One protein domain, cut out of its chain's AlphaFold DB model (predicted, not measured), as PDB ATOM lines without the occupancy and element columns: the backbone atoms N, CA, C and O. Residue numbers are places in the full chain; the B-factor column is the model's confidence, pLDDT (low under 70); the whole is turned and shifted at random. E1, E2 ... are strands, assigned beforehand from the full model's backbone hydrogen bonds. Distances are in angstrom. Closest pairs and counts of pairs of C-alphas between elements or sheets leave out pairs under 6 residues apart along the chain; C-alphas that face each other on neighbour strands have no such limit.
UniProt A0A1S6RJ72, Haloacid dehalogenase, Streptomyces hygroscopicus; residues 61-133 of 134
ATOM      1  N   GLY A  61     141.951 112.755  99.539       82.38
ATOM      2  CA  GLY A  61     141.699 113.317 100.861       82.38
ATOM      3  C   GLY A  61     142.880 114.117 101.377       82.38
ATOM      4  O   GLY A  61     144.022 113.878 100.984       82.38
ATOM      5  N   THR A  62     142.598 115.052 102.280       88.56
ATOM      6  CA  THR A  62     143.609 115.869 102.956       88.56
ATOM      7  C   THR A  62     143.418 115.781 104.466       88.56
ATOM      8  O   THR A  62     142.343 116.098 104.969       88.56
ATOM      9  N   LEU A  63     144.471 115.400 105.188       85.62
ATOM     10  CA  LEU A  63     144.547 115.458 106.646       85.62
ATOM     11  C   LEU A  63     145.483 116.598 107.050       85.62
ATOM     12  O   LEU A  63     146.583 116.704 106.517       85.62
ATOM     13  N   THR A  64     145.062 117.451 107.986       87.12
ATOM     14  CA  THR A  64     145.925 118.481 108.586       87.12
ATOM     15  C   THR A  64     146.067 118.220 110.083       87.12
ATOM     16  O   THR A  64     145.064 118.087 110.776       87.12
ATOM     17  N   ALA A  65     147.305 118.167 110.573       83.69
ATOM     18  CA  ALA A  65     147.651 118.047 111.985       83.69
ATOM     19  C   ALA A  65     148.261 119.363 112.495       83.69
ATOM     20  O   ALA A  65     149.142 119.927 111.843       83.69
ATOM     21  N   ASP A  66     147.811 119.838 113.659       83.38
ATOM     22  CA  ASP A  66     148.419 120.951 114.403       83.38
ATOM     23  C   ASP A  66     149.305 120.378 115.522       83.38
ATOM     24  O   ASP A  66     148.836 119.651 116.397       83.38
ATOM     25  N   LEU A  67     150.597 120.708 115.503       79.69
ATOM     26  CA  LEU A  67     151.592 120.300 116.501       79.69
ATOM     27  C   LEU A  67     151.530 121.154 117.785       79.69
ATOM     28  O   LEU A  67     152.361 120.993 118.681       79.69
ATOM     29  N   GLY A  68     150.595 122.105 117.856       80.94
ATOM     30  CA  GLY A  68     150.327 123.006 118.977       80.94
ATOM     31  C   GLY A  68     151.233 124.238 119.021       80.94
ATOM     32  O   GLY A  68     150.832 125.287 119.520       80.94
ATOM     33  N   ARG A  69     152.453 124.140 118.483       82.56
ATOM     34  CA  ARG A  69     153.412 125.247 118.362       82.56
ATOM     35  C   ARG A  69     154.376 125.017 117.205       82.56
ATOM     36  O   ARG A  69     154.568 123.879 116.780       82.56
ATOM     37  N   THR A  70     155.041 126.077 116.760       90.75
ATOM     38  CA  THR A  70     156.109 125.970 115.761       90.75
ATOM     39  C   THR A  70     157.306 125.220 116.339       90.75
ATOM     40  O   THR A  70     157.816 125.555 117.409       90.75
ATOM     41  N   VAL A  71     157.754 124.190 115.628       89.44
ATOM     42  CA  VAL A  71     158.923 123.369 115.955       89.44
ATOM     43  C   VAL A  71     159.766 123.154 114.703       89.44
ATOM     44  O   VAL A  71     159.262 123.244 113.587       89.44
ATOM     45  N   ARG A  72     161.053 122.845 114.870       94.56
ATOM     46  CA  ARG A  72     161.908 122.452 113.746       94.56
ATOM     47  C   ARG A  72     161.739 120.960 113.474       94.56
ATOM     48  O   ARG A  72     162.093 120.133 114.314       94.56
ATOM     49  N   LEU A  73     161.183 120.620 112.320       90.06
ATOM     50  CA  LEU A  73     160.967 119.246 111.881       90.06
ATOM     51  C   LEU A  73     162.242 118.648 111.291       90.06
ATOM     52  O   LEU A  73     162.945 119.301 110.518       90.06
ATOM     53  N   ALA A  74     162.497 117.389 111.643       87.69
ATOM     54  CA  ALA A  74     163.506 116.546 111.010       87.69
ATOM     55  C   ALA A  74     162.886 115.564 110.011       87.69
ATOM     56  O   ALA A  74     163.527 115.225 109.021       87.69
ATOM     57  N   LYS A  75     161.662 115.087 110.272       87.88
ATOM     58  CA  LYS A  75     160.945 114.192 109.365       87.88
ATOM     59  C   LYS A  75     159.445 114.213 109.636       87.88
ATOM     60  O   LYS A  75     159.007 114.279 110.786       87.88
ATOM     61  N   VAL A  76     158.677 114.032 108.572       90.88
ATOM     62  CA  VAL A  76     157.268 113.634 108.587       90.88
ATOM     63  C   VAL A  76     157.151 112.361 107.757       90.88
ATOM     64  O   VAL A  76     157.705 112.280 106.662       90.88
ATOM     65  N   SER A  77     156.491 111.335 108.280       88.56
ATOM     66  CA  SER A  77     156.322 110.053 107.593       88.56
ATOM     67  C   SER A  77     154.936 109.487 107.879       88.56
ATOM     68  O   SER A  77     154.687 109.048 109.003       88.56
ATOM     69  N   PRO A  78     154.032 109.505 106.889       90.88
ATOM     70  CA  PRO A  78     152.803 108.736 106.959       90.88
ATOM     71  C   PRO A  78     153.124 107.242 106.874       90.88
ATOM     72  O   PRO A  78     153.854 106.799 105.985       90.88
ATOM     73  N   GLU A  79     152.554 106.472 107.784       90.19
ATOM     74  CA  GLU A  79     152.408 105.031 107.667       90.19
ATOM     75  C   GLU A  79     151.026 104.767 107.089       90.19
ATOM     76  O   GLU A  79     150.008 105.218 107.618       90.19
ATOM     77  N   TRP A  80     151.002 104.112 105.937       93.56
ATOM     78  CA  TRP A  80     149.767 103.833 105.222       93.56
ATOM     79  C   TRP A  80     149.082 102.614 105.820       93.56
ATOM     80  O   TRP A  80     149.753 101.696 106.284       93.56
ATOM     81  N   THR A  81     147.758 102.559 105.695       87.62
ATOM     82  CA  THR A  81     147.042 101.289 105.847       87.62
ATOM     83  C   THR A  81     147.553 100.262 104.825       87.62
ATOM     84  O   THR A  81     148.317 100.581 103.906       87.62
ATOM     85  N   ARG A  82     147.074  99.013 104.916       90.50
ATOM     86  CA  ARG A  82     147.386  97.953 103.933       90.50
ATOM     87  C   ARG A  82     147.253  98.417 102.472       90.50
ATOM     88  O   ARG A  82     148.009  97.962 101.617       90.50
ATOM     89  N   THR A  83     146.306  99.307 102.187       92.94
ATOM     90  CA  THR A  83     146.157  99.926 100.870       92.94
ATOM     91  C   THR A  83     147.020 101.179 100.781       92.94
ATOM     92  O   THR A  83     146.745 102.185 101.433       92.94
ATOM     93  N   ARG A  84     148.046 101.148  99.925       95.44
ATOM     94  CA  ARG A  84     148.884 102.324  99.661       95.44
ATOM     95  C   ARG A  84     148.210 103.297  98.692       95.44
ATOM     96  O   ARG A  84     147.487 102.859  97.796       95.44
ATOM     97  N   PRO A  85     148.454 104.610  98.840       96.94
ATOM     98  CA  PRO A  85     147.965 105.585  97.878       96.94
ATOM     99  C   PRO A  85     148.722 105.466  96.547       96.94
ATOM    100  O   PRO A  85     149.897 105.105  96.524       96.94
ATOM    101  N   ALA A  86     148.057 105.817  95.445       97.88
ATOM    102  CA  ALA A  86     148.688 105.994  94.137       97.88
ATOM    103  C   ALA A  86     149.688 107.158  94.157       97.88
ATOM    104  O   ALA A  86     150.748 107.094  93.543       97.88
ATOM    105  N   SER A  87     149.352 108.222  94.885       98.06
ATOM    106  CA  SER A  87     150.245 109.348  95.131       98.06
ATOM    107  C   SER A  87     149.930 110.010  96.465       98.06
ATOM    108  O   SER A  87     148.806 109.941  96.972       98.06
ATOM    109  N   HIS A  88     150.936 110.652  97.050       97.88
ATOM    110  CA  HIS A  88     150.763 111.462  98.243       97.88
ATOM    111  C   HIS A  88     151.707 112.656  98.221       97.88
ATOM    112  O   HIS A  88     152.733 112.645  97.545       97.88
ATOM    113  N   GLU A  89     151.353 113.656  99.006       98.00
ATOM    114  CA  GLU A  89     152.119 114.871  99.184       98.00
ATOM    115  C   GLU A  89     152.089 115.266 100.657       98.00
ATOM    116  O   GLU A  89     151.051 115.167 101.318       98.00
ATOM    117  N   VAL A  90     153.229 115.729 101.164       97.94
ATOM    118  CA  VAL A  90     153.333 116.327 102.493       97.94
ATOM    119  C   VAL A  90     153.705 117.793 102.341       97.94
ATOM    120  O   VAL A  90     154.698 118.125 101.689       97.94
ATOM    121  N   ARG A  91     152.921 118.660 102.981       97.81
ATOM    122  CA  ARG A  91     153.223 120.082 103.134       97.81
ATOM    123  C   ARG A  91     153.321 120.458 104.599       97.81
ATOM    124  O   ARG A  91     152.647 119.879 105.453       97.81
ATOM    125  N   THR A  92     154.119 121.473 104.889       97.06
ATOM    126  CA  THR A  92     154.284 122.013 106.239       97.06
ATOM    127  C   THR A  92     154.050 123.517 106.257       97.06
ATOM    128  O   THR A  92     154.180 124.193 105.235       97.06
ATOM    129  N   SER A  93     153.635 124.036 107.411       96.56
ATOM    130  CA  SER A  93     153.362 125.460 107.582       96.56
ATOM    131  C   SER A  93     153.618 125.916 109.021       96.56
ATOM    132  O   SER A  93     153.179 125.244 109.957       96.56
ATOM    133  N   PRO A  94     154.282 127.061 109.250       95.12
ATOM    134  CA  PRO A  94     154.343 127.692 110.568       95.12
ATOM    135  C   PRO A  94     153.008 128.302 111.022       95.12
ATOM    136  O   PRO A  94     152.764 128.389 112.222       95.12
ATOM    137  N   ASP A  95     152.159 128.735 110.086       92.81
ATOM    138  CA  ASP A  95     151.013 129.614 110.365       92.81
ATOM    139  C   ASP A  95     149.657 129.091 109.860       92.81
ATOM    140  O   ASP A  95     148.623 129.716 110.097       92.81
ATOM    141  N   GLY A  96     149.653 127.952 109.170       88.69
ATOM    142  CA  GLY A  96     148.467 127.299 108.616       88.69
ATOM    143  C   GLY A  96     147.953 127.931 107.320       88.69
ATOM    144  O   GLY A  96     147.009 127.403 106.724       88.69
ATOM    145  N   ARG A  97     148.572 129.022 106.854       94.12
ATOM    146  CA  ARG A  97     148.162 129.788 105.666       94.12
ATOM    147  C   ARG A  97     149.149 129.618 104.520       94.12
ATOM    148  O   ARG A  97     148.729 129.350 103.399       94.12
ATOM    149  N   HIS A  98     150.443 129.704 104.813       96.50
ATOM    150  CA  HIS A  98     151.511 129.557 103.829       96.50
ATOM    151  C   HIS A  98     152.092 128.150 103.915       96.50
ATOM    152  O   HIS A  98     152.603 127.746 104.959       96.50
ATOM    153  N   TRP A  99     151.972 127.389 102.830       96.06
ATOM    154  CA  TRP A  99     152.326 125.974 102.795       96.06
ATOM    155  C   TRP A  99     153.527 125.738 101.892       96.06
ATOM    156  O   TRP A  99     153.543 126.192 100.750       96.06
ATOM    157  N   HIS A 100     154.486 124.971 102.398       97.25
ATOM    158  CA  HIS A 100     155.677 124.561 101.664       97.25
ATOM    159  C   HIS A 100     155.687 123.047 101.505       97.25
ATOM    160  O   HIS A 100     155.341 122.324 102.442       97.25
ATOM    161  N   GLU A 101     156.086 122.569 100.332       96.94
ATOM    162  CA  GLU A 101     156.328 121.145 100.112       96.94
ATOM    163  C   GLU A 101     157.516 120.655 100.944       96.94
ATOM    164  O   GLU A 101     158.496 121.371 101.155       96.94
ATOM    165  N   GLY A 102     157.422 119.412 101.413       92.75
ATOM    166  CA  GLY A 102     158.496 118.741 102.133       92.75
ATOM    167  C   GLY A 102     158.153 118.411 103.582       92.75
ATOM    168  O   GLY A 102     157.033 118.587 104.060       92.75
ATOM    169  N   THR A 103     159.142 117.861 104.284       94.19
ATOM    170  CA  THR A 103     158.959 117.206 105.591       94.19
ATOM    171  C   THR A 103     159.891 117.740 106.682       94.19
ATOM    172  O   THR A 103     159.948 117.180 107.779       94.19
ATOM    173  N   THR A 104     160.631 118.813 106.390       95.31
ATOM    174  CA  THR A 104     161.666 119.379 107.263       95.31
ATOM    175  C   THR A 104     161.532 120.897 107.367       95.31
ATOM    176  O   THR A 104     160.850 121.519 106.558       95.31
ATOM    177  N   GLY A 105     162.189 121.493 108.364       93.00
ATOM    178  CA  GLY A 105     162.160 122.941 108.585       93.00
ATOM    179  C   GLY A 105     161.148 123.378 109.652       93.00
ATOM    180  O   GLY A 105     160.595 122.537 110.364       93.00
ATOM    181  N   PRO A 106     160.967 124.691 109.860       95.44
ATOM    182  CA  PRO A 106     160.053 125.210 110.872       95.44
ATOM    183  C   PRO A 106     158.594 124.963 110.474       95.44
ATOM    184  O   PRO A 106     158.154 125.387 109.409       95.44
ATOM    185  N   ALA A 107     157.825 124.321 111.349       94.81
ATOM    186  CA  ALA A 107     156.409 124.075 111.117       94.81
ATOM    187  C   ALA A 107     155.626 123.945 112.423       94.81
ATOM    188  O   ALA A 107     156.118 123.410 113.419       94.81
ATOM    189  N   ARG A 108     154.378 124.402 112.395       92.81
ATOM    190  CA  ARG A 108     153.349 124.095 113.390       92.81
ATOM    191  C   ARG A 108     152.318 123.126 112.823       92.81
ATOM    192  O   ARG A 108     151.820 122.281 113.550       92.81
ATOM    193  N   TYR A 109     152.022 123.236 111.538       91.75
ATOM    194  CA  TYR A 109     151.039 122.420 110.856       91.75
ATOM    195  C   TYR A 109     151.713 121.487 109.857       91.75
ATOM    196  O   TYR A 109     152.652 121.871 109.155       91.75
ATOM    197  N   VAL A 110     151.194 120.270 109.778       93.69
ATOM    198  CA  VAL A 110     151.550 119.264 108.776       93.69
ATOM    199  C   VAL A 110     150.283 118.910 108.019       93.69
ATOM    200  O   VAL A 110     149.250 118.658 108.632       93.69
ATOM    201  N   ARG A 111     150.349 118.875 106.694       95.56
ATOM    202  CA  ARG A 111     149.240 118.490 105.829       95.56
ATOM    203  C   ARG A 111     149.672 117.342 104.940       95.56
ATOM    204  O   ARG A 111     150.695 117.441 104.272       95.56
ATOM    205  N   VAL A 112     148.890 116.271 104.936       96.31
ATOM    206  CA  VAL A 112     149.090 115.117 104.062       96.31
ATOM    207  C   VAL A 112     147.906 115.032 103.120       96.31
ATOM    208  O   VAL A 112     146.772 114.842 103.560       96.31
ATOM    209  N   THR A 113     148.180 115.159 101.828       96.06
ATOM    210  CA  THR A 113     147.208 114.903 100.768       96.06
ATOM    211  C   THR A 113     147.524 113.542 100.175       96.06
ATOM    212  O   THR A 113     148.670 113.283  99.821       96.06
ATOM    213  N   LEU A 114     146.532 112.666 100.054       95.88
ATOM    214  CA  LEU A 114     146.700 111.364  99.411       95.88
ATOM    215  C   LEU A 114     145.647 111.146  98.334       95.88
ATOM    216  O   LEU A 114     144.547 111.701  98.406       95.88
ATOM    217  N   ARG A 115     145.987 110.318  97.347       96.81
ATOM    218  CA  ARG A 115     145.079 109.830  96.310       96.81
ATOM    219  C   ARG A 115     145.111 108.307  96.275       96.81
ATOM    220  O   ARG A 115     146.171 107.713  96.106       96.81
ATOM    221  N   SER A 116     143.955 107.678  96.421       93.00
ATOM    222  CA  SER A 116     143.760 106.239  96.250       93.00
ATOM    223  C   SER A 116     143.850 105.859  94.773       93.00
ATOM    224  O   SER A 116     143.438 106.632  93.909       93.00
ATOM    225  N   ALA A 117     144.376 104.668  94.487       93.69
ATOM    226  CA  ALA A 117     144.374 104.108  93.132       93.69
ATOM    227  C   ALA A 117     142.980 103.613  92.702       93.69
ATOM    228  O   ALA A 117     142.681 103.570  91.515       93.69
ATOM    229  N   ASP A 118     142.152 103.233  93.677       86.75
ATOM    230  CA  ASP A 118     140.851 102.586  93.512       86.75
ATOM    231  C   ASP A 118     139.873 103.192  94.539       86.75
ATOM    232  O   ASP A 118     140.217 103.390  95.707       86.75
ATOM    233  N   ASP A 119     138.663 103.534  94.104       75.06
ATOM    234  CA  ASP A 119     137.623 104.145  94.931       75.06
ATOM    235  C   ASP A 119     136.912 103.139  95.851       75.06
ATOM    236  O   ASP A 119     136.415 103.532  96.912       75.06
ATOM    237  N   LYS A 120     136.921 101.851  95.495       78.50
ATOM    238  CA  LYS A 120     136.418 100.726  96.300       78.50
ATOM    239  C   LYS A 120     137.465 100.212  97.284       78.50
ATOM    240  O   LYS A 120     137.114  99.615  98.301       78.50
ATOM    241  N   LYS A 121     138.752 100.452  97.010       83.12
ATOM    242  CA  LYS A 121     139.885 100.120  97.893       83.12
ATOM    243  C   LYS A 121     140.677 101.380  98.216       83.12
ATOM    244  O   LYS A 121     141.697 101.671  97.596       83.12
ATOM    245  N   ARG A 122     140.211 102.119  99.221       82.44
ATOM    246  CA  ARG A 122     140.784 103.422  99.576       82.44
ATOM    247  C   ARG A 122     142.027 103.290 100.447       82.44
ATOM    248  O   ARG A 122     142.070 102.489 101.383       82.44
ATOM    249  N   ALA A 123     143.028 104.100 100.128       91.81
ATOM    250  CA  ALA A 123     144.216 104.277 100.941       91.81
ATOM    251  C   ALA A 123     143.911 105.168 102.146       91.81
ATOM    252  O   ALA A 123     143.088 106.078 102.066       91.81
ATOM    253  N   GLY A 124     144.601 104.926 103.256       87.94
ATOM    254  CA  GLY A 124     144.491 105.742 104.460       87.94
ATOM    255  C   GLY A 124     145.818 105.877 105.184       87.94
ATOM    256  O   GLY A 124     146.793 105.220 104.828       87.94
ATOM    257  N   ILE A 125     145.834 106.718 106.211       87.00
ATOM    258  CA  ILE A 125     146.962 106.907 107.121       87.00
ATOM    259  C   ILE A 125     146.659 106.121 108.394       87.00
ATOM    260  O   ILE A 125     145.715 106.440 109.115       87.00
ATOM    261  N   GLU A 126     147.445 105.084 108.645       83.12
ATOM    262  CA  GLU A 126     147.411 104.303 109.880       83.12
ATOM    263  C   GLU A 126     148.091 105.061 111.022       83.12
ATOM    264  O   GLU A 126     147.522 105.193 112.103       83.12
ATOM    265  N   GLU A 127     149.250 105.664 110.753       79.81
ATOM    266  CA  GLU A 127     149.958 106.525 111.700       79.81
ATOM    267  C   GLU A 127     150.629 107.693 110.964       79.81
ATOM    268  O   GLU A 127     151.100 107.548 109.840       79.81
ATOM    269  N   LEU A 128     150.704 108.873 111.584       83.69
ATOM    270  CA  LEU A 128     151.522 109.981 111.083       83.69
ATOM    271  C   LEU A 128     152.678 110.230 112.050       83.69
ATOM    272  O   LEU A 128     152.493 110.818 113.116       83.69
ATOM    273  N   ARG A 129     153.887 109.806 111.673       84.62
ATOM    274  CA  ARG A 129     155.086 110.024 112.488       84.62
ATOM    275  C   ARG A 129     155.695 111.389 112.190       84.62
ATOM    276  O   ARG A 129     156.016 111.695 111.043       84.62
ATOM    277  N   VAL A 130     155.913 112.185 113.235       85.56
ATOM    278  CA  VAL A 130     156.576 113.493 113.158       85.56
ATOM    279  C   VAL A 130     157.748 113.515 114.133       85.56
ATOM    280  O   VAL A 130     157.561 113.325 115.336       85.56
ATOM    281  N   SER A 131     158.958 113.765 113.632       83.25
ATOM    282  CA  SER A 131     160.159 113.918 114.456       83.25
ATOM    283  C   SER A 131     160.704 115.340 114.380       83.25
ATOM    284  O   SER A 131     160.639 116.020 113.352       83.25
ATOM    285  N   ARG A 132     161.249 115.803 115.506       83.69
ATOM    286  CA  ARG A 132     161.883 117.117 115.626       83.69
ATOM    287  C   ARG A 132     163.384 116.980 115.404       83.69
ATOM    288  O   ARG A 132     163.963 115.954 115.760       83.69
ATOM    289  N   ALA A 133     163.994 118.012 114.837       78.25
ATOM    290  CA  ALA A 133     165.444 118.138 114.851       78.25
ATOM    291  C   ALA A 133     165.937 118.279 116.302       78.25
ATOM    292  O   ALA A 133     165.195 118.780 117.153       78.25
TER     293      ALA A 133
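Overview. This is residues 61 to 133 of the 134 residues of the protein "Haloacid dehalogenase" of Streptomyces hygroscopicus (UniProt A0A1S6RJ72). One antiparallel sheet is folded over on itself, since its long first strand, E1, turns back at residue 74: the first part of E1 lies beside E3, with E2 at the far side of E3, and the second part makes a two-strand layer with E4, partly face to face with the three-strand layer. The loop between E3 and E4 reaches one end of the long axis at Lys 120, and Ala 133 lies at the other. The printed part has 73 residues and four named strands, E1, E2, E3, E4 along it, with no named helix; the class is all strand. The sheet's order is E2, E3, E1, E4, all antiparallel. The whole is compact, with a radius of gyration of the C-alphas of 12.5 A, and elongated, spanning 37 by 22 by 18 A.

Arrangement. Start with E1, residues 61 to 80, which bends by 155 degrees at residue 74. Its pairing is staggered: residues 61 to 73 pair with E3, residues 105 to 115, and residues 73 to 80 with E4, residues 125 to 132. Between E1 and E3 look for N 65 and O 110, 2.8 A apart and within hydrogen-bond range; C-alphas 70 and 108 face each other at 4.1 A. E3 bends by 93 degrees at residue 108. E2, residues 87 to 93, and E3 form a hairpin, antiparallel at 156 degrees, with N 91 and O 111 within hydrogen-bond range at 2.8 A; C-alphas 88 and 114 face each other at 4.2 A. Between E1 and E4 find N 79 and O 127, within hydrogen-bond range at 2.7 A; C-alphas 73 and 132 face each other at 4.4 A. E2 and E4 are the edge strands and are apart, and so are E3 and E4. The closest C-alphas of E1 and E2 are those of Val 76 and Val 90, 7.7 A apart. In a short pairing, residues 91 to 92 of E2 are antiparallel to residues 100 to 101.

Along the chain. Find C-alpha 61 at (141.699, 113.317, 100.861), where E1 begins; bent as it is, its first and last C-alphas are 13.2 A apart. E2 begins at C-alpha 87, at (150.245, 109.348, 95.131), and measures 20.6 A. E3 measures 24.8 A. E4 measures 20.0 A and ends at C-alpha 132, at (161.883, 117.117, 115.626).

Size, cuts and confidence. The two C-alphas farthest apart are those of Lys 120 and Ala 133, at 38.6 A. The sheet is twisted, its C-alphas up to 8.0 A off its best plane. The printed part has no cut. The link from E2 to E3, 11 residues, is long; those from E1 to E2 and from E3 to E4 are short. The mean pLDDT of the printed part is 90.4, and no printed residue is under 70.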